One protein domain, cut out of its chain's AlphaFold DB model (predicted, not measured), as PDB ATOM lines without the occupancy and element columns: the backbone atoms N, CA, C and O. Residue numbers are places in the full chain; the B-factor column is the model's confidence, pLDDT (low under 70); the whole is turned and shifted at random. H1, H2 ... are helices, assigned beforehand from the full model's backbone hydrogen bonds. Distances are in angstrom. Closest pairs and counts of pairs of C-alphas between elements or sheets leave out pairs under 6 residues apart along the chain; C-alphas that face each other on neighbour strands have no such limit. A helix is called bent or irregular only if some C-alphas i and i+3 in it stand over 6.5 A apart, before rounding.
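What this domain is: This is residues 2 to 145 of the 149 residues of an uncharacterized protein of Stenotrophomonas daejeonensis (UniProt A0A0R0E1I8). What shape do these atoms make? Two long helices, H1 and H9, run side by side the same way and cover a group of three shorter ones, H5, H6 and H8, with H5 nearest the middle. H2 folds back across the far end of H1, H3 and H4 sit together at one side, and residues 46 to 52 and 110 to 115 stick out. What is it built of, and how large is it? The class is all helix: 144 residues are printed, with nine named helices, H1 to H9 in order, and no named strand. It is compact, with a radius of gyration of the C-alphas of 16.0 A and spans of 45 by 39 by 23 A.

Where its parts are: Where do the first helices run? H1, residues 2 to 20, begins with C-alpha 2 at (122.000, 114.469, 164.700) and is 26.6 A long from first to last C-alpha. H2 is residues 23 to 31, H3 residues 35 to 46 over 16.6 A, and H4 residues 56 to 59. What follows? H5 is residues 62 to 70, H6 residues 72 to 82, H7 residues 92 to 95, and H8 residues 97 to 107 over 15.8 A. H9, residues 122 to 138, is 24.2 A long and ends with C-alpha 138 at (104.597, 107.251, 162.655). Which helices are irregular? H2, with C-alphas 24 and 27 8.6 A apart, and H6, with C-alphas 77 and 80 7.6 A apart.

How they stand to each other: What does H1 touch? Residues 13 to 20 alone touch H2, closest at the C-alphas of Phe 16 and Tyr 27, 4.9 A. Residues 5 to 12 alone touch H5, closest at Asn 5 and Phe 62, C-alphas 6.6 A apart. Residues 3 to 11 alone touch H9 at a shallow tilt of 27 degrees, the same way, closest at the C-alphas of Ile 4 and Ile 130, 6.3 A. How do the others sit? H5 touches H8 at a shallow tilt of 13 degrees, opposite ways, closest at the C-alphas of Phe 62 and Asn 103, 6.3 A. H6 and H9 touch about perpendicular, at 77 degrees, closest at the C-alphas of Val 81 and Arg 136, 5.2 A; H3 touches H4, closest at those of Ala 41 and Tyr 59, 5.0 A. H7 is close to H6 but not clearly touching, with the C-alphas of Phe 82 and Asn 95, their closest, 7.5 A apart. What do the backbones show? In H1, H3, H5, H8 and H9 every O i to N i+4 pair is within hydrogen-bond range. H2 has 3 of 5 and H6 2 of 7, with 4 of 8 O i to N i+3 pairs in H6; H4 and H7 are too short for an i+4 pair.

The domain as a whole: How far does it reach? The two C-alphas farthest apart, those of Glu 114 and Ser 144, are 48.5 A apart. Is it unbroken? The printed part has no cut, and the link from H8 to H9, 14 residues, is long. Where is confidence low? Residues 110 to 116 have pLDDT under 70, against a mean of 92.2 for the printed part.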
ATOM      1  N   GLN A   2     122.888 113.718 163.788       81.00
ATOM      2  CA  GLN A   2     122.000 114.469 164.700       81.00
ATOM      3  C   GLN A   2     120.521 114.054 164.614       81.00
ATOM      4  O   GLN A   2     119.824 114.019 165.623       81.00
ATOM      5  N   LYS A   3     120.064 113.655 163.422       89.12
ATOM      6  CA  LYS A   3     118.688 113.213 163.177       89.12
ATOM      7  C   LYS A   3     118.246 112.031 164.050       89.12
ATOM      8  O   LYS A   3     117.160 112.096 164.607       89.12
ATOM      9  N   ILE A   4     119.076 110.992 164.208       94.44
ATOM     10  CA  ILE A   4     118.736 109.826 165.048       94.44
ATOM     11  C   ILE A   4     118.608 110.262 166.508       94.44
ATOM     12  O   ILE A   4     117.604 109.960 167.141       94.44
ATOM     13  N   ASN A   5     119.575 111.036 167.015       94.38
ATOM     14  CA  ASN A   5     119.534 111.563 168.382       94.38
ATOM     15  C   ASN A   5     118.236 112.338 168.645       94.38
ATOM     16  O   ASN A   5     117.549 112.075 169.623       94.38
ATOM     17  N   MET A   6     117.883 113.252 167.738       94.50
ATOM     18  CA  MET A   6     116.676 114.067 167.852       94.50
ATOM     19  C   MET A   6     115.394 113.226 167.805       94.50
ATOM     20  O   MET A   6     114.498 113.464 168.606       94.50
ATOM     21  N   ILE A   7     115.299 112.246 166.898       96.56
ATOM     22  CA  ILE A   7     114.123 111.367 166.781       96.56
ATOM     23  C   ILE A   7     113.951 110.528 168.053       96.56
ATOM     24  O   ILE A   7     112.861 110.503 168.623       96.56
ATOM     25  N   VAL A   8     115.031 109.902 168.528       97.81
ATOM     26  CA  VAL A   8     115.038 109.076 169.745       97.81
ATOM     27  C   VAL A   8     114.643 109.900 170.965       97.81
ATOM     28  O   VAL A   8     113.708 109.535 171.675       97.81
ATOM     29  N   GLN A   9     115.306 111.039 171.178       97.75
ATOM     30  CA  GLN A   9     115.002 111.941 172.285       97.75
ATOM     31  C   GLN A   9     113.548 112.418 172.211       97.75
ATOM     32  O   GLN A   9     112.804 112.287 173.181       97.75
ATOM     33  N   LYS A  10     113.107 112.925 171.053       97.50
ATOM     34  CA  LYS A  10     111.738 113.423 170.881       97.50
ATOM     35  C   LYS A  10     110.716 112.343 171.214       97.50
ATOM     36  O   LYS A  10     109.775 112.632 171.946       97.50
ATOM     37  N   HIS A  11     110.892 111.125 170.709       98.25
ATOM     38  CA  HIS A  11     109.949 110.041 170.958       98.25
ATOM     39  C   HIS A  11     109.917 109.639 172.443       98.25
ATOM     40  O   HIS A  11     108.841 109.677 173.039       98.25
ATOM     41  N   ILE A  12     111.073 109.383 173.076       98.38
ATOM     42  CA  ILE A  12     111.153 109.017 174.506       98.38
ATOM     43  C   ILE A  12     110.433 110.046 175.376       98.38
ATOM     44  O   ILE A  12     109.577 109.710 176.198       98.38
ATOM     45  N   PHE A  13     110.745 111.323 175.169       98.06
ATOM     46  CA  PHE A  13     110.190 112.379 175.999       98.06
ATOM     47  C   PHE A  13     108.748 112.739 175.633       98.06
ATOM     48  O   PHE A  13     108.020 113.225 176.492       98.06
ATOM     49  N   SER A  14     108.285 112.444 174.415       97.31
ATOM     50  CA  SER A  14     106.858 112.536 174.072       97.31
ATOM     51  C   SER A  14     106.037 111.474 174.802       97.31
ATOM     52  O   SER A  14     104.937 111.770 175.265       97.31
ATOM     53  N   VAL A  15     106.568 110.256 174.949       97.56
ATOM     54  CA  VAL A  15     105.935 109.194 175.748       97.56
ATOM     55  C   VAL A  15     105.874 109.602 177.222       97.56
ATOM     56  O   VAL A  15     104.808 109.557 177.833       97.56
ATOM     57  N   PHE A  16     106.984 110.079 177.796       97.62
ATOM     58  CA  PHE A  16     107.010 110.504 179.202       97.62
ATOM     59  C   PHE A  16     106.114 111.705 179.499       97.62
ATOM     60  O   PHE A  16     105.430 111.696 180.521       97.62
ATOM     61  N   ARG A  17     106.069 112.710 178.617       96.44
ATOM     62  CA  ARG A  17     105.170 113.862 178.780       96.44
ATOM     63  C   ARG A  17     103.703 113.465 178.743       96.44
ATOM     64  O   ARG A  17     102.934 113.958 179.556       96.44
ATOM     65  N   ARG A  18     103.313 112.534 177.870       95.56
ATOM     66  CA  ARG A  18     101.934 112.021 177.842       95.56
ATOM     67  C   ARG A  18     101.577 111.230 179.100       95.56
ATOM     68  O   ARG A  18     100.495 111.414 179.655       95.56
ATOM     69  N   MET A  19     102.496 110.395 179.584       95.00
ATOM     70  CA  MET A  19     102.261 109.598 180.792       95.00
ATOM     71  C   MET A  19     102.211 110.430 182.071       95.00
ATOM     72  O   MET A  19     101.384 110.158 182.933       95.00
ATOM     73  N   TYR A  20     103.121 111.389 182.232       95.56
ATOM     74  CA  TYR A  20     103.372 112.029 183.528       95.56
ATOM     75  C   TYR A  20     103.113 113.537 183.540       95.56
ATOM     76  O   TYR A  20     103.016 114.113 184.618       95.56
ATOM     77  N   GLY A  21     103.002 114.173 182.375       94.94
ATOM     78  CA  GLY A  21     102.850 115.620 182.246       94.94
ATOM     79  C   GLY A  21     104.144 116.412 182.457       94.94
ATOM     80  O   GLY A  21     105.174 115.899 182.904       94.94
ATOM     81  N   ASP A  22     104.077 117.701 182.125       94.81
ATOM     82  CA  ASP A  22     105.174 118.658 182.305       94.81
ATOM     83  C   ASP A  22     105.152 119.364 183.673       94.81
ATOM     84  O   ASP A  22     106.144 119.985 184.061       94.81
ATOM     85  N   GLU A  23     104.059 119.249 184.442       94.06
ATOM     86  CA  GLU A  23     103.943 119.902 185.750       94.06
ATOM     87  C   GLU A  23     105.062 119.434 186.689       94.06
ATOM     88  O   GLU A  23     105.284 118.235 186.865       94.06
ATOM     89  N   LYS A  24     105.786 120.389 187.290       91.81
ATOM     90  CA  LYS A  24     106.906 120.125 188.216       91.81
ATOM     91  C   LYS A  24     107.949 119.159 187.632       91.81
ATOM     92  O   LYS A  24     108.581 118.413 188.377       91.81
ATOM     93  N   SER A  25     108.113 119.155 186.306       93.62
ATOM     94  CA  SER A  25     109.015 118.241 185.598       93.62
ATOM     95  C   SER A  25     108.689 116.759 185.844       93.62
ATOM     96  O   SER A  25     109.590 115.919 185.876       93.62
ATOM     97  N   ALA A  26     107.411 116.400 186.009       95.94
ATOM     98  CA  ALA A  26     106.992 115.028 186.297       95.94
ATOM     99  C   ALA A  26     107.445 114.016 185.226       95.94
ATOM    100  O   ALA A  26     107.885 112.923 185.585       95.94
ATOM    101  N   TYR A  27     107.431 114.378 183.935       97.00
ATOM    102  CA  TYR A  27     107.987 113.543 182.858       97.00
ATOM    103  C   TYR A  27     109.449 113.159 183.096       97.00
ATOM    104  O   TYR A  27     109.849 112.035 182.801       97.00
ATOM    105  N   TRP A  28     110.243 114.077 183.643       97.56
ATOM    106  CA  TRP A  28     111.649 113.865 183.941       97.56
ATOM    107  C   TRP A  28     111.804 113.050 185.222       97.56
ATOM    108  O   TRP A  28     112.491 112.026 185.243       97.56
ATOM    109  N   GLU A  29     111.114 113.475 186.282       96.50
ATOM    110  CA  GLU A  29     111.260 112.880 187.603       96.50
ATOM    111  C   GLU A  29     110.734 111.452 187.674       96.50
ATOM    112  O   GLU A  29     111.361 110.592 188.298       96.50
ATOM    113  N   ARG A  30     109.613 111.178 187.006       95.81
ATOM    114  CA  ARG A  30     109.032 109.840 186.940       95.81
ATOM    115  C   ARG A  30     109.618 109.055 185.776       95.81
ATOM    116  O   ARG A  30     109.944 107.892 185.971       95.81
ATOM    117  N   GLY A  31     109.808 109.656 184.597       95.81
ATOM    118  CA  GLY A  31     110.279 108.952 183.397       95.81
ATOM    119  C   GLY A  31     111.670 108.343 183.542       95.81
ATOM    120  O   GLY A  31     111.860 107.158 183.245       95.81
ATOM    121  N   ILE A  32     112.628 109.103 184.077       97.06
ATOM    122  CA  ILE A  32     113.998 108.627 184.281       97.06
ATOM    123  C   ILE A  32     114.126 108.020 185.676       97.06
ATOM    124  O   ILE A  32     114.026 108.709 186.686       97.06
ATOM    125  N   LEU A  33     114.393 106.719 185.742       96.25
ATOM    126  CA  LEU A  33     114.521 106.008 187.021       96.25
ATOM    127  C   LEU A  33     115.939 106.092 187.609       96.25
ATOM    128  O   LEU A  33     116.116 106.064 188.826       96.25
ATOM    129  N   SER A  34     116.960 106.236 186.760       97.31
ATOM    130  CA  SER A  34     118.351 106.324 187.208       97.31
ATOM    131  C   SER A  34     118.674 107.709 187.771       97.31
ATOM    132  O   SER A  34     118.710 108.704 187.045       97.31
ATOM    133  N   LYS A  35     118.987 107.761 189.072       96.69
ATOM    134  CA  LYS A  35     119.486 108.977 189.737       96.69
ATOM    135  C   LYS A  35     120.808 109.461 189.143       96.69
ATOM    136  O   LYS A  35     121.052 110.660 189.107       96.69
ATOM    137  N   GLU A  36     121.642 108.539 188.672       97.56
ATOM    138  CA  GLU A  36     122.929 108.872 188.068       97.56
ATOM    139  C   GLU A  36     122.749 109.631 186.751       97.56
ATOM    140  O   GLU A  36     123.365 110.679 186.570       97.56
ATOM    141  N   ILE A  37     121.847 109.163 185.877       98.06
ATOM    142  CA  ILE A  37     121.509 109.855 184.623       98.06
ATOM    143  C   ILE A  37     120.989 111.266 184.924       98.06
ATOM    144  O   ILE A  37     121.447 112.236 184.322       98.06
ATOM    145  N   LYS A  38     120.085 111.397 185.907       98.12
ATOM    146  CA  LYS A  38     119.570 112.711 186.314       98.12
ATOM    147  C   LYS A  38     120.676 113.644 186.796       98.12
ATOM    148  O   LYS A  38     120.732 114.795 186.373       98.12
ATOM    149  N   SER A  39     121.550 113.137 187.664       97.69
ATOM    150  CA  SER A  39     122.661 113.898 188.236       97.69
ATOM    151  C   SER A  39     123.605 114.409 187.148       97.69
ATOM    152  O   SER A  39     123.897 115.598 187.100       97.69
ATOM    153  N   ARG A  40     124.012 113.547 186.207       97.88
ATOM    154  CA  ARG A  40     124.908 113.936 185.106       97.88
ATOM    155  C   ARG A  40     124.301 115.006 184.205       97.88
ATOM    156  O   ARG A  40     124.993 115.961 183.864       97.88
ATOM    157  N   ALA A  41     123.029 114.863 183.830       97.62
ATOM    158  CA  ALA A  41     122.336 115.868 183.027       97.62
ATOM    159  C   ALA A  41     122.241 117.209 183.765       97.62
ATOM    160  O   ALA A  41     122.511 118.257 183.181       97.62
ATOM    161  N   TYR A  42     121.929 117.169 185.064       97.12
ATOM    162  CA  TYR A  42     121.906 118.361 185.902       97.12
ATOM    163  C   TYR A  42     123.283 119.030 185.969       97.12
ATOM    164  O   TYR A  42     123.380 120.216 185.672       97.12
ATOM    165  N   THR A  43     124.354 118.287 186.253       97.50
ATOM    166  CA  THR A  43     125.723 118.824 186.276       97.50
ATOM    167  C   THR A  43     126.104 119.474 184.947       97.50
ATOM    168  O   THR A  43     126.516 120.626 184.944       97.50
ATOM    169  N   LYS A  44     125.865 118.806 183.810       97.06
ATOM    170  CA  LYS A  44     126.115 119.388 182.478       97.06
ATOM    171  C   LYS A  44     125.323 120.673 182.229       97.06
ATOM    172  O   LYS A  44     125.807 121.569 181.548       97.06
ATOM    173  N   SER A  45     124.105 120.776 182.763       96.88
ATOM    174  CA  SER A  45     123.303 121.999 182.644       96.88
ATOM    175  C   SER A  45     123.884 123.170 183.438       96.88
ATOM    176  O   SER A  45     123.680 124.323 183.062       96.88
ATOM    177  N   GLN A  46     124.628 122.895 184.516       96.31
ATOM    178  CA  GLN A  46     125.240 123.930 185.348       96.31
ATOM    179  C   GLN A  46     126.413 124.629 184.652       96.31
ATOM    180  O   GLN A  46     126.647 125.798 184.945       96.31
ATOM    181  N   ASP A  47     127.060 123.957 183.696       95.00
ATOM    182  CA  ASP A  47     128.135 124.514 182.860       95.00
ATOM    183  C   ASP A  47     127.624 125.502 181.790       95.00
ATOM    184  O   ASP A  47     128.414 126.100 181.061       95.00
ATOM    185  N   VAL A  48     126.301 125.673 181.674       94.75
ATOM    186  CA  VAL A  48     125.656 126.610 180.747       94.75
ATOM    187  C   VAL A  48     125.072 127.794 181.518       94.75
ATOM    188  O   VAL A  48     124.456 127.621 182.578       94.75
ATOM    189  N   GLU A  49     125.232 128.993 180.951       94.19
ATOM    190  CA  GLU A  49     124.622 130.234 181.441       94.19
ATOM    191  C   GLU A  49     123.115 130.074 181.649       94.19
ATOM    192  O   GLU A  49     122.436 129.470 180.819       94.19
ATOM    193  N   ILE A  50     122.587 130.631 182.744       91.50
ATOM    194  CA  ILE A  50     121.204 130.391 183.200       91.50
ATOM    195  C   ILE A  50     120.182 130.655 182.087       91.50
ATOM    196  O   ILE A  50     119.326 129.807 181.843       91.50
ATOM    197  N   ASP A  51     120.321 131.770 181.370       93.56
ATOM    198  CA  ASP A  51     119.384 132.185 180.316       93.56
ATOM    199  C   ASP A  51     119.514 131.367 179.018       93.56
ATOM    200  O   ASP A  51     118.642 131.419 178.153       93.56
ATOM    201  N   ALA A  52     120.592 130.591 178.877       94.31
ATOM    202  CA  ALA A  52     120.839 129.704 177.744       94.31
ATOM    203  C   ALA A  52     120.560 128.226 178.073       94.31
ATOM    204  O   ALA A  52     120.766 127.355 177.221       94.31
ATOM    205  N   ARG A  53     120.112 127.913 179.298       93.56
ATOM    206  CA  ARG A  53     119.830 126.532 179.698       93.56
ATOM    207  C   ARG A  53     118.626 125.975 178.951       93.56
ATOM    208  O   ARG A  53     117.566 126.588 178.864       93.56
ATOM    209  N   LEU A  54     118.802 124.763 178.447       95.00
ATOM    210  CA  LEU A  54     117.758 123.973 177.811       95.00
ATOM    211  C   LEU A  54     117.067 123.068 178.850       95.00
ATOM    212  O   LEU A  54     117.525 122.960 179.991       95.00
ATOM    213  N   PRO A  55     115.968 122.387 178.487       95.31
ATOM    214  CA  PRO A  55     115.426 121.298 179.296       95.31
ATOM    215  C   PRO A  55     116.471 120.205 179.577       95.31
ATOM    216  O   PRO A  55     117.364 119.969 178.760       95.31
ATOM    217  N   LEU A  56     116.360 119.514 180.719       96.75
ATOM    218  CA  LEU A  56     117.390 118.573 181.187       96.75
ATOM    219  C   LEU A  56     117.660 117.422 180.204       96.75
ATOM    220  O   LEU A  56     118.791 116.944 180.106       96.75
ATOM    221  N   GLU A  57     116.668 117.009 179.414       96.44
ATOM    222  CA  GLU A  57     116.855 115.987 178.386       96.44
ATOM    223  C   GLU A  57     117.814 116.388 177.264       96.44
ATOM    224  O   GLU A  57     118.355 115.510 176.594       96.44
ATOM    225  N   ALA A  58     118.049 117.687 177.057       95.94
ATOM    226  CA  ALA A  58     118.998 118.179 176.063       95.94
ATOM    227  C   ALA A  58     120.459 117.904 176.458       95.94
ATOM    228  O   ALA A  58     121.341 117.957 175.604       95.94
ATOM    229  N   TYR A  59     120.710 117.583 177.729       96.69
ATOM    230  CA  TYR A  59     122.043 117.303 178.266       96.69
ATOM    231  C   TYR A  59     122.364 115.807 178.345       96.69
ATOM    232  O   TYR A  59     123.454 115.425 178.785       96.69
ATOM    233  N   LEU A  60     121.435 114.952 177.914       97.44
ATOM    234  CA  LEU A  60     121.641 113.512 177.887       97.44
ATOM    235  C   LEU A  60     122.589 113.103 176.757       97.44
ATOM    236  O   LEU A  60     122.497 113.564 175.616       97.44
ATOM    237  N   ASP A  61     123.490 112.180 177.074       95.44
ATOM    238  CA  ASP A  61     124.254 111.460 176.068       95.44
ATOM    239  C   ASP A  61     123.416 110.368 175.419       95.44
ATOM    240  O   ASP A  61     122.522 109.787 176.027       95.44
ATOM    241  N   PHE A  62     123.749 110.024 174.173       96.06
ATOM    242  CA  PHE A  62     122.945 109.057 173.432       96.06
ATOM    243  C   PHE A  62     122.863 107.691 174.131       96.06
ATOM    244  O   PHE A  62     121.819 107.043 174.122       96.06
ATOM    245  N   ILE A  63     123.952 107.273 174.781       96.06
ATOM    246  CA  ILE A  63     123.980 106.020 175.539       96.06
ATOM    247  C   ILE A  63     123.010 106.030 176.731       96.06
ATOM    248  O   ILE A  63     122.493 104.986 177.112       96.06
ATOM    249  N   GLU A  64     122.686 107.201 177.281       98.06
ATOM    250  CA  GLU A  64     121.732 107.326 178.385       98.06
ATOM    251  C   GLU A  64     120.296 107.084 177.896       98.06
ATOM    252  O   GLU A  64     119.505 106.486 178.624       98.06
ATOM    253  N   PHE A  65     119.969 107.423 176.640       98.12
ATOM    254  CA  PHE A  65     118.692 107.024 176.031       98.12
ATOM    255  C   PHE A  65     118.566 105.506 175.919       98.12
ATOM    256  O   PHE A  65     117.498 104.967 176.208       98.12
ATOM    257  N   LYS A  66     119.651 104.806 175.556       97.44
ATOM    258  CA  LYS A  66     119.666 103.337 175.554       97.44
ATOM    259  C   LYS A  66     119.382 102.802 176.955       97.44
ATOM    260  O   LYS A  66     118.486 101.981 177.103       97.44
ATOM    261  N   SER A  67     120.064 103.321 177.977       97.38
ATOM    262  CA  SER A  67     119.838 102.912 179.369       97.38
ATOM    263  C   SER A  67     118.414 103.172 179.864       97.38
ATOM    264  O   SER A  67     117.874 102.384 180.639       97.38
ATOM    265  N   ILE A  68     117.775 104.249 179.400       97.94
ATOM    266  CA  ILE A  68     116.363 104.529 179.687       97.94
ATOM    267  C   ILE A  68     115.454 103.494 179.017       97.94
ATOM    268  O   ILE A  68     114.583 102.935 179.680       97.94
ATOM    269  N   VAL A  69     115.650 103.238 177.721       97.62
ATOM    270  CA  VAL A  69     114.820 102.317 176.929       97.62
ATOM    271  C   VAL A  69     114.987 100.870 177.391       97.62
ATOM    272  O   VAL A  69     114.004 100.139 177.492       97.62
ATOM    273  N   GLU A  70     116.213 100.447 177.697       96.50
ATOM    274  CA  GLU A  70     116.525  99.060 178.050       96.50
ATOM    275  C   GLU A  70     116.074  98.675 179.465       96.50
ATOM    276  O   GLU A  70     115.963  97.488 179.784       96.50
ATOM    277  N   HIS A  71     115.780  99.659 180.318       96.69
ATOM    278  CA  HIS A  71     115.345  99.406 181.683       96.69
ATOM    279  C   HIS A  71     114.066  98.557 181.707       96.69
ATOM    280  O   HIS A  71     113.084  98.867 181.036       96.69
ATOM    281  N   LYS A  72     114.031  97.514 182.545       94.75
ATOM    282  CA  LYS A  72     112.925  96.536 182.616       94.75
ATOM    283  C   LYS A  72     111.526  97.160 182.769       94.75
ATOM    284  O   LYS A  72     110.577  96.697 182.150       94.75
ATOM    285  N   GLU A  73     111.408  98.232 183.554       94.38
ATOM    286  CA  GLU A  73     110.143  98.959 183.798       94.38
ATOM    287  C   GLU A  73     109.758  99.917 182.659       94.38
ATOM    288  O   GLU A  73     108.655 100.456 182.638       94.38
ATOM    289  N   ARG A  74     110.676 100.163 181.721       94.50
ATOM    290  CA  ARG A  74     110.497 101.078 180.589       94.50
ATOM    291  C   ARG A  74     110.391 100.351 179.265       94.50
ATOM    292  O   ARG A  74     109.708 100.843 178.377       94.50
ATOM    293  N   TRP A  75     110.981  99.166 179.153       95.38
ATOM    294  CA  TRP A  75     111.064  98.437 177.898       95.38
ATOM    295  C   TRP A  75     109.709  98.243 177.214       95.38
ATOM    296  O   TRP A  75     109.594  98.464 176.014       95.38
ATOM    297  N   GLN A  76     108.657  97.914 177.970       94.56
ATOM    298  CA  GLN A  76     107.323  97.716 177.390       94.56
ATOM    299  C   GLN A  76     106.747  98.971 176.722       94.56
ATOM    300  O   GLN A  76     105.949  98.829 175.807       94.56
ATOM    301  N   LEU A  77     107.173 100.168 177.134       95.12
ATOM    302  CA  LEU A  77     106.740 101.435 176.537       95.12
ATOM    303  C   LEU A  77     107.422 101.722 175.197       95.12
ATOM    304  O   LEU A  77     106.948 102.550 174.429       95.12
ATOM    305  N   PHE A  78     108.570 101.092 174.956       96.88
ATOM    306  CA  PHE A  78     109.491 101.475 173.890       96.88
ATOM    307  C   PHE A  78     109.789 100.342 172.910       96.88
ATOM    308  O   PHE A  78     110.275 100.605 171.812       96.88
ATOM    309  N   LYS A  79     109.489  99.086 173.254       95.56
ATOM    310  CA  LYS A  79     109.795  97.924 172.409       95.56
ATOM    311  C   LYS A  79     109.251  98.068 170.982       95.56
ATOM    312  O   LYS A  79     109.976  97.774 170.039       95.56
ATOM    313  N   ASP A  80     108.047  98.613 170.812       95.75
ATOM    314  CA  ASP A  80     107.390  98.696 169.501       95.75
ATOM    315  C   ASP A  80     108.163  99.600 168.528       95.75
ATOM    316  O   ASP A  80     108.143  99.384 167.319       95.75
ATOM    317  N   VAL A  81     108.941 100.552 169.057       97.44
ATOM    318  CA  VAL A  81     109.827 101.421 168.274       97.44
ATOM    319  C   VAL A  81     111.259 100.893 168.246       97.44
ATOM    320  O   VAL A  81     111.846 100.756 167.172       97.44
ATOM    321  N   PHE A  82     111.834 100.561 169.402       97.12
ATOM    322  CA  PHE A  82     113.277 100.350 169.552       97.12
ATOM    323  C   PHE A  82     113.750  98.906 169.355       97.12
ATOM    324  O   PHE A  82     114.956  98.695 169.221       97.12
ATOM    325  N   ASP A  83     112.847  97.919 169.312       95.81
ATOM    326  CA  ASP A  83     113.183  96.502 169.119       95.81
ATOM    327  C   ASP A  83     113.563  96.216 167.653       95.81
ATOM    328  O   ASP A  83     112.757  95.707 166.867       95.81
ATOM    329  N   ILE A  84     114.755  96.655 167.233       93.81
ATOM    330  CA  ILE A  84     115.215  96.633 165.836       93.81
ATOM    331  C   ILE A  84     116.240  95.499 165.638       93.81
ATOM    332  O   ILE A  84     117.398  95.641 166.041       93.81
ATOM    333  N   PRO A  85     115.867  94.382 164.985       88.44
ATOM    334  CA  PRO A  85     116.776  93.265 164.741       88.44
ATOM    335  C   PRO A  85     117.666  93.537 163.519       88.44
ATOM    336  O   PRO A  85     117.341  93.147 162.401       88.44
ATOM    337  N   VAL A  86     118.800  94.212 163.721       75.19
ATOM    338  CA  VAL A  86     119.715  94.598 162.622       75.19
ATOM    339  C   VAL A  86     120.386  93.391 161.948       75.19
ATOM    340  O   VAL A  86     120.625  93.434 160.747       75.19
ATOM    341  N   ASP A  87     120.601  92.294 162.682       76.00
ATOM    342  CA  ASP A  87     121.294  91.090 162.190       76.00
ATOM    343  C   ASP A  87     120.375  89.848 162.151       76.00
ATOM    344  O   ASP A  87     120.837  88.708 162.155       76.00
ATOM    345  N   GLY A  88     119.049  90.043 162.199       74.00
ATOM    346  CA  GLY A  88     118.070  88.946 162.287       74.00
ATOM    347  C   GLY A  88     118.109  88.159 163.608       74.00
ATOM    348  O   GLY A  88     117.359  87.196 163.788       74.00
ATOM    349  N   GLU A  89     118.963  88.563 164.548       76.06
ATOM    350  CA  GLU A  89     119.026  87.975 165.877       76.06
ATOM    351  C   GLU A  89     117.818  88.385 166.733       76.06
ATOM    352  O   GLU A  89     117.228  89.446 166.546       76.06
ATOM    353  N   LYS A  90     117.447  87.535 167.698       78.69
ATOM    354  CA  LYS A  90     116.336  87.794 168.624       78.69
ATOM    355  C   LYS A  90     116.841  88.107 170.028       78.69
ATOM    356  O   LYS A  90     117.741  87.432 170.530       78.69
ATOM    357  N   GLY A  91     116.193  89.068 170.680       87.12
ATOM    358  CA  GLY A  91     116.380  89.395 172.094       87.12
ATOM    359  C   GLY A  91     116.681  90.874 172.308       87.12
ATOM    360  O   GLY A  91     117.435  91.469 171.546       87.12
ATOM    361  N   GLN A  92     116.134  91.447 173.384       90.75
ATOM    362  CA  GLN A  92     116.201  92.882 173.686       90.75
ATOM    363  C   GLN A  92     117.621  93.459 173.572       90.75
ATOM    364  O   GLN A  92     117.836  94.436 172.865       90.75
ATOM    365  N   ALA A  93     118.611  92.835 174.222       89.19
ATOM    366  CA  ALA A  93     119.990  93.328 174.198       89.19
ATOM    367  C   ALA A  93     120.581  93.369 172.776       89.19
ATOM    368  O   ALA A  93     121.295  94.304 172.424       89.19
ATOM    369  N   LYS A  94     120.251  92.377 171.943       90.62
ATOM    370  CA  LYS A  94     120.703  92.306 170.549       90.62
ATOM    371  C   LYS A  94     119.985  93.338 169.683       90.62
ATOM    372  O   LYS A  94     120.618  94.038 168.901       90.62
ATOM    373  N   ASN A  95     118.689  93.509 169.915       93.38
ATOM    374  CA  ASN A  95     117.845  94.456 169.196       93.38
ATOM    375  C   ASN A  95     118.079  95.918 169.602       93.38
ATOM    376  O   ASN A  95     117.623  96.819 168.910       93.38
ATOM    377  N   LEU A  96     118.823  96.169 170.682       95.69
ATOM    378  CA  LEU A  96     119.300  97.499 171.078       95.69
ATOM    379  C   LEU A  96     120.770  97.752 170.718       95.69
ATOM    380  O   LEU A  96     121.258  98.868 170.899       95.69
ATOM    381  N   LYS A  97     121.481  96.768 170.152       93.75
ATOM    382  CA  LYS A  97     122.897  96.893 169.754       93.75
ATOM    383  C   LYS A  97     123.124  97.993 168.713       93.75
ATOM    384  O   LYS A  97     124.202  98.584 168.648       93.75
ATOM    385  N   TRP A  98     122.103  98.322 167.922       95.31
ATOM    386  CA  TRP A  98     122.166  99.446 166.987       95.31
ATOM    387  C   TRP A  98     122.417 100.780 167.701       95.31
ATOM    388  O   TRP A  98     123.074 101.653 167.136       95.31
ATOM    389  N   MET A  99     121.943 100.936 168.945       96.56
ATOM    390  CA  MET A  99     122.159 102.147 169.735       96.56
ATOM    391  C   MET A  99     123.626 102.285 170.148       96.56
ATOM    392  O   MET A  99     124.173 103.387 170.100       96.56
ATOM    393  N   ASP A 100     124.282 101.171 170.487       94.88
ATOM    394  CA  ASP A 100     125.722 101.147 170.764       94.88
ATOM    395  C   ASP A 100     126.513 101.511 169.507       94.88
ATOM    396  O   ASP A 100     127.322 102.438 169.534       94.88
ATOM    397  N   ARG A 101     126.201 100.861 168.377       93.75
ATOM    398  CA  ARG A 101     126.850 101.135 167.088       93.75
ATOM    399  C   ARG A 101     126.670 102.593 166.660       93.75
ATOM    400  O   ARG A 101     127.629 103.241 166.251       93.75
ATOM    401  N   PHE A 102     125.467 103.152 166.798       94.75
ATOM    402  CA  PHE A 102     125.235 104.573 166.534       94.75
ATOM    403  C   PHE A 102     126.071 105.469 167.457       94.75
ATOM    404  O   PHE A 102     126.657 106.445 166.990       94.75
ATOM    405  N   ASN A 103     126.142 105.154 168.753       94.44
ATOM    406  CA  ASN A 103     126.930 105.927 169.710       94.44
ATOM    407  C   ASN A 103     128.429 105.901 169.373       94.44
ATOM    408  O   ASN A 103     129.094 106.932 169.474       94.44
ATOM    409  N   GLU A 104     128.959 104.758 168.939       91.62
ATOM    410  CA  GLU A 104     130.339 104.629 168.461       91.62
ATOM    411  C   GLU A 104     130.590 105.515 167.240       91.62
ATOM    412  O   GLU A 104     131.511 106.336 167.264       91.62
ATOM    413  N   ILE A 105     129.722 105.425 166.224       92.12
ATOM    414  CA  ILE A 105     129.823 106.243 165.011       92.12
ATOM    415  C   ILE A 105     129.757 107.734 165.385       92.12
ATOM    416  O   ILE A 105     130.617 108.510 164.961       92.12
ATOM    417  N   ARG A 106     128.809 108.145 166.250       89.69
ATOM    418  CA  ARG A 106     128.628 109.534 166.744       89.69
ATOM    419  C   ARG A 106     129.907 110.132 167.320       89.69
ATOM    420  O   ARG A 106     130.115 111.339 167.213       89.69
ATOM    421  N   ARG A 107     130.745 109.310 167.948       87.69
ATOM    422  CA  ARG A 107     131.963 109.752 168.634       87.69
ATOM    423  C   ARG A 107     133.173 109.896 167.713       87.69
ATOM    424  O   ARG A 107     134.161 110.470 168.164       87.69
ATOM    425  N   ILE A 108     133.106 109.436 166.458       85.69
ATOM    426  CA  ILE A 108     134.217 109.526 165.494       85.69
ATOM    427  C   ILE A 108     134.675 110.985 165.283       85.69
ATOM    428  O   ILE A 108     135.857 111.248 165.490       85.69
ATOM    429  N   PRO A 109     133.797 111.970 164.985       79.00
ATOM    430  CA  PRO A 109     134.237 113.355 164.773       79.00
ATOM    431  C   PRO A 109     134.796 114.038 166.025       79.00
ATOM    432  O   PRO A 109     135.683 114.875 165.924       79.00
ATOM    433  N   ALA A 110     134.261 113.700 167.204       67.19
ATOM    434  CA  ALA A 110     134.633 114.334 168.470       67.19
ATOM    435  C   ALA A 110     135.968 113.817 169.034       67.19
ATOM    436  O   ALA A 110     136.586 114.469 169.871       67.19
ATOM    437  N   HIS A 111     136.412 112.641 168.584       60.53
ATOM    438  CA  HIS A 111     137.656 112.012 169.008       60.53
ATOM    439  C   HIS A 111     138.393 111.455 167.787       60.53
ATOM    440  O   HIS A 111     138.466 110.236 167.604       60.53
ATOM    441  N   ALA A 112     138.940 112.357 166.969       58.16
ATOM    442  CA  ALA A 112     139.824 112.035 165.851       58.16
ATOM    443  C   ALA A 112     141.179 111.498 166.359       58.16
ATOM    444  O   ALA A 112     142.208 112.160 166.281       58.16
ATOM    445  N   ALA A 113     141.167 110.306 166.952       61.22
ATOM    446  CA  ALA A 113     142.366 109.515 167.186       61.22
ATOM    447  C   ALA A 113     142.712 108.748 165.900       61.22
ATOM    448  O   ALA A 113     141.804 108.278 165.203       61.22
ATOM    449  N   GLU A 114     144.005 108.591 165.602       51.12
ATOM    450  CA  GLU A 114     144.483 107.749 164.499       51.12
ATOM    451  C   GLU A 114     143.822 106.360 164.569       51.12
ATOM    452  O   GLU A 114     143.992 105.618 165.534       51.12
ATOM    453  N   GLY A 115     143.005 106.030 163.562       64.44
ATOM    454  CA  GLY A 115     142.349 104.724 163.419       64.44
ATOM    455  C   GLY A 115     140.822 104.711 163.565       64.44
ATOM    456  O   GLY A 115     140.198 103.732 163.153       64.44
ATOM    457  N   ARG A 116     140.182 105.773 164.075       68.12
ATOM    458  CA  ARG A 116     138.708 105.880 164.070       68.12
ATOM    459  C   ARG A 116     138.231 106.644 162.844       68.12
ATOM    460  O   ARG A 116     138.158 107.865 162.858       68.12
ATOM    461  N   ASN A 117     137.880 105.901 161.800       81.19
ATOM    462  CA  ASN A 117     137.297 106.432 160.572       81.19
ATOM    463  C   ASN A 117     135.915 105.826 160.332       81.19
ATOM    464  O   ASN A 117     135.644 104.702 160.758       81.19
ATOM    465  N   TYR A 118     135.062 106.565 159.625       84.62
ATOM    466  CA  TYR A 118     133.808 106.018 159.112       84.62
ATOM    467  C   TYR A 118     134.084 104.842 158.177       84.62
ATOM    468  O   TYR A 118     134.979 104.911 157.329       84.62
ATOM    469  N   LYS A 119     133.285 103.785 158.297       88.38
ATOM    470  CA  LYS A 119     133.282 102.670 157.352       88.38
ATOM    471  C   LYS A 119     132.203 102.882 156.293       88.38
ATOM    472  O   LYS A 119     131.182 103.514 156.549       88.38
ATOM    473  N   ALA A 120     132.390 102.289 155.114       86.88
ATOM    474  CA  ALA A 120     131.387 102.341 154.045       86.88
ATOM    475  C   ALA A 120     130.023 101.775 154.495       86.88
ATOM    476  O   ALA A 120     128.982 102.313 154.139       86.88
ATOM    477  N   GLU A 121     130.039 100.740 155.338       89.62
ATOM    478  CA  GLU A 121     128.851 100.098 155.917       89.62
ATOM    479  C   GLU A 121     128.108 100.944 156.964       89.62
ATOM    480  O   GLU A 121     126.985 100.599 157.331       89.62
ATOM    481  N   ASP A 122     128.699 102.037 157.459       91.50
ATOM    482  CA  ASP A 122     128.066 102.865 158.487       91.50
ATOM    483  C   ASP A 122     126.940 103.721 157.909       91.50
ATOM    484  O   ASP A 122     125.900 103.859 158.545       91.50
ATOM    485  N   PHE A 123     127.090 104.258 156.695       90.75
ATOM    486  CA  PHE A 123     126.055 105.107 156.093       90.75
ATOM    487  C   PHE A 123     124.756 104.338 155.795       90.75
ATOM    488  O   PHE A 123     123.716 104.768 156.298       90.75
ATOM    489  N   PRO A 124     124.782 103.173 155.108       92.56
ATOM    490  CA  PRO A 124     123.570 102.385 154.875       92.56
ATOM    491  C   PRO A 124     122.927 101.887 156.175       92.56
ATOM    492  O   PRO A 124     121.705 101.816 156.279       92.56
ATOM    493  N   PHE A 125     123.739 101.572 157.192       92.75
ATOM    494  CA  PHE A 125     123.241 101.217 158.520       92.75
ATOM    495  C   PHE A 125     122.493 102.383 159.184       92.75
ATOM    496  O   PHE A 125     121.412 102.198 159.738       92.75
ATOM    497  N   LEU A 126     123.048 103.596 159.137       93.12
ATOM    498  CA  LEU A 126     122.396 104.769 159.714       93.12
ATOM    499  C   LEU A 126     121.088 105.108 158.992       93.12
ATOM    500  O   LEU A 126     120.122 105.495 159.650       93.12
ATOM    501  N   GLU A 127     121.054 104.981 157.667       93.19
ATOM    502  CA  GLU A 127     119.846 105.207 156.867       93.19
ATOM    503  C   GLU A 127     118.756 104.186 157.199       93.19
ATOM    504  O   GLU A 127     117.639 104.589 157.527       93.19
ATOM    505  N   SER A 128     119.091 102.893 157.249       93.50
ATOM    506  CA  SER A 128     118.114 101.850 157.580       93.50
ATOM    507  C   SER A 128     117.521 102.029 158.979       93.50
ATOM    508  O   SER A 128     116.308 101.927 159.157       93.50
ATOM    509  N   VAL A 129     118.344 102.385 159.972       94.75
ATOM    510  CA  VAL A 129     117.868 102.701 161.326       94.75
ATOM    511  C   VAL A 129     116.932 103.913 161.319       94.75
ATOM    512  O   VAL A 129     115.909 103.893 162.000       94.75
ATOM    513  N   ILE A 130     117.247 104.969 160.560       94.88
ATOM    514  CA  ILE A 130     116.387 106.160 160.460       94.88
ATOM    515  C   ILE A 130     115.021 105.801 159.881       94.88
ATOM    516  O   ILE A 130     114.011 106.273 160.404       94.88
ATOM    517  N   ASP A 131     114.987 105.004 158.818       95.00
ATOM    518  CA  ASP A 131     113.742 104.654 158.140       95.00
ATOM    519  C   ASP A 131     112.864 103.752 159.011       95.00
ATOM    520  O   ASP A 131     111.669 104.017 159.153       95.00
ATOM    521  N   ILE A 132     113.465 102.774 159.700       95.56
ATOM    522  CA  ILE A 132     112.758 101.923 160.665       95.56
ATOM    523  C   ILE A 132     112.191 102.759 161.817       95.56
ATOM    524  O   ILE A 132     111.017 102.614 162.156       95.56
ATOM    525  N   LEU A 133     113.001 103.644 162.413       96.69
ATOM    526  CA  LEU A 133     112.554 104.494 163.518       96.69
ATOM    527  C   LEU A 133     111.393 105.389 163.098       96.69
ATOM    528  O   LEU A 133     110.419 105.485 163.831       96.69
ATOM    529  N   LYS A 134     111.484 106.033 161.932       96.19
ATOM    530  CA  LYS A 134     110.406 106.886 161.426       96.19
ATOM    531  C   LYS A 134     109.122 106.102 161.213       96.19
ATOM    532  O   LYS A 134     108.116 106.493 161.778       96.19
ATOM    533  N   SER A 135     109.184 104.987 160.480       97.00
ATOM    534  CA  SER A 135     108.006 104.153 160.222       97.00
ATOM    535  C   SER A 135     107.331 103.746 161.528       97.00
ATOM    536  O   SER A 135     106.148 103.986 161.710       97.00
ATOM    537  N   ARG A 136     108.098 103.213 162.485       97.19
ATOM    538  CA  ARG A 136     107.539 102.749 163.759       97.19
ATOM    539  C   ARG A 136     107.022 103.877 164.643       97.19
ATOM    540  O   ARG A 136     106.104 103.649 165.415       97.19
ATOM    541  N   ILE A 137     107.624 105.065 164.578       97.00
ATOM    542  CA  ILE A 137     107.164 106.244 165.326       97.00
ATOM    543  C   ILE A 137     105.900 106.832 164.704       97.00
ATOM    544  O   ILE A 137     105.047 107.311 165.448       97.00
ATOM    545  N   ASP A 138     105.790 106.811 163.377       96.56
ATOM    546  CA  ASP A 138     104.597 107.251 162.655       96.56
ATOM    547  C   ASP A 138     103.421 106.292 162.924       96.56
ATOM    548  O   ASP A 138     102.297 106.751 163.117       96.56
ATOM    549  N   ASP A 139     103.699 104.990 163.051       96.56
ATOM    550  CA  ASP A 139     102.726 103.952 163.426       96.56
ATOM    551  C   ASP A 139     102.462 103.873 164.945       96.56
ATOM    552  O   ASP A 139     101.614 103.099 165.395       96.56
ATOM    553  N   PHE A 140     103.196 104.633 165.764       96.31
ATOM    554  CA  PHE A 140     103.091 104.545 167.216       96.31
ATOM    555  C   PHE A 140     101.810 105.223 167.713       96.31
ATOM    556  O   PHE A 140     101.661 106.447 167.639       96.31
ATOM    557  N   ASP A 141     100.910 104.432 168.294       94.19
ATOM    558  CA  ASP A 141      99.675 104.926 168.898       94.19
ATOM    559  C   ASP A 141      99.959 105.615 170.238       94.19
ATOM    560  O   ASP A 141      99.993 105.004 171.310       94.19
ATOM    561  N   TYR A 142     100.153 106.927 170.179       92.56
ATOM    562  CA  TYR A 142     100.346 107.734 171.373       92.56
ATOM    563  C   TYR A 142      99.079 107.946 172.208       92.56
ATOM    564  O   TYR A 142      99.208 108.330 173.372       92.56
ATOM    565  N   ASP A 143      97.894 107.730 171.641       89.62
ATOM    566  CA  ASP A 143      96.624 107.897 172.348       89.62
ATOM    567  C   ASP A 143      96.347 106.691 173.259       89.62
ATOM    568  O   ASP A 143      95.674 106.822 174.282       89.62
ATOM    569  N   SER A 144      96.964 105.539 172.966       88.31
ATOM    570  CA  SER A 144      96.975 104.369 173.853       88.31
ATOM    571  C   SER A 144      97.723 104.586 175.180       88.31
ATOM    572  O   SER A 144      97.581 103.793 176.120       88.31
ATOM    573  N   ILE A 145      98.516 105.658 175.300       89.12
ATOM    574  CA  ILE A 145      99.273 105.956 176.517       89.12
ATOM    575  C   ILE A 145      98.315 106.413 177.621       89.12
ATOM    576  O   ILE A 145      97.789 107.524 177.607       89.12
TER     577      ILE A 145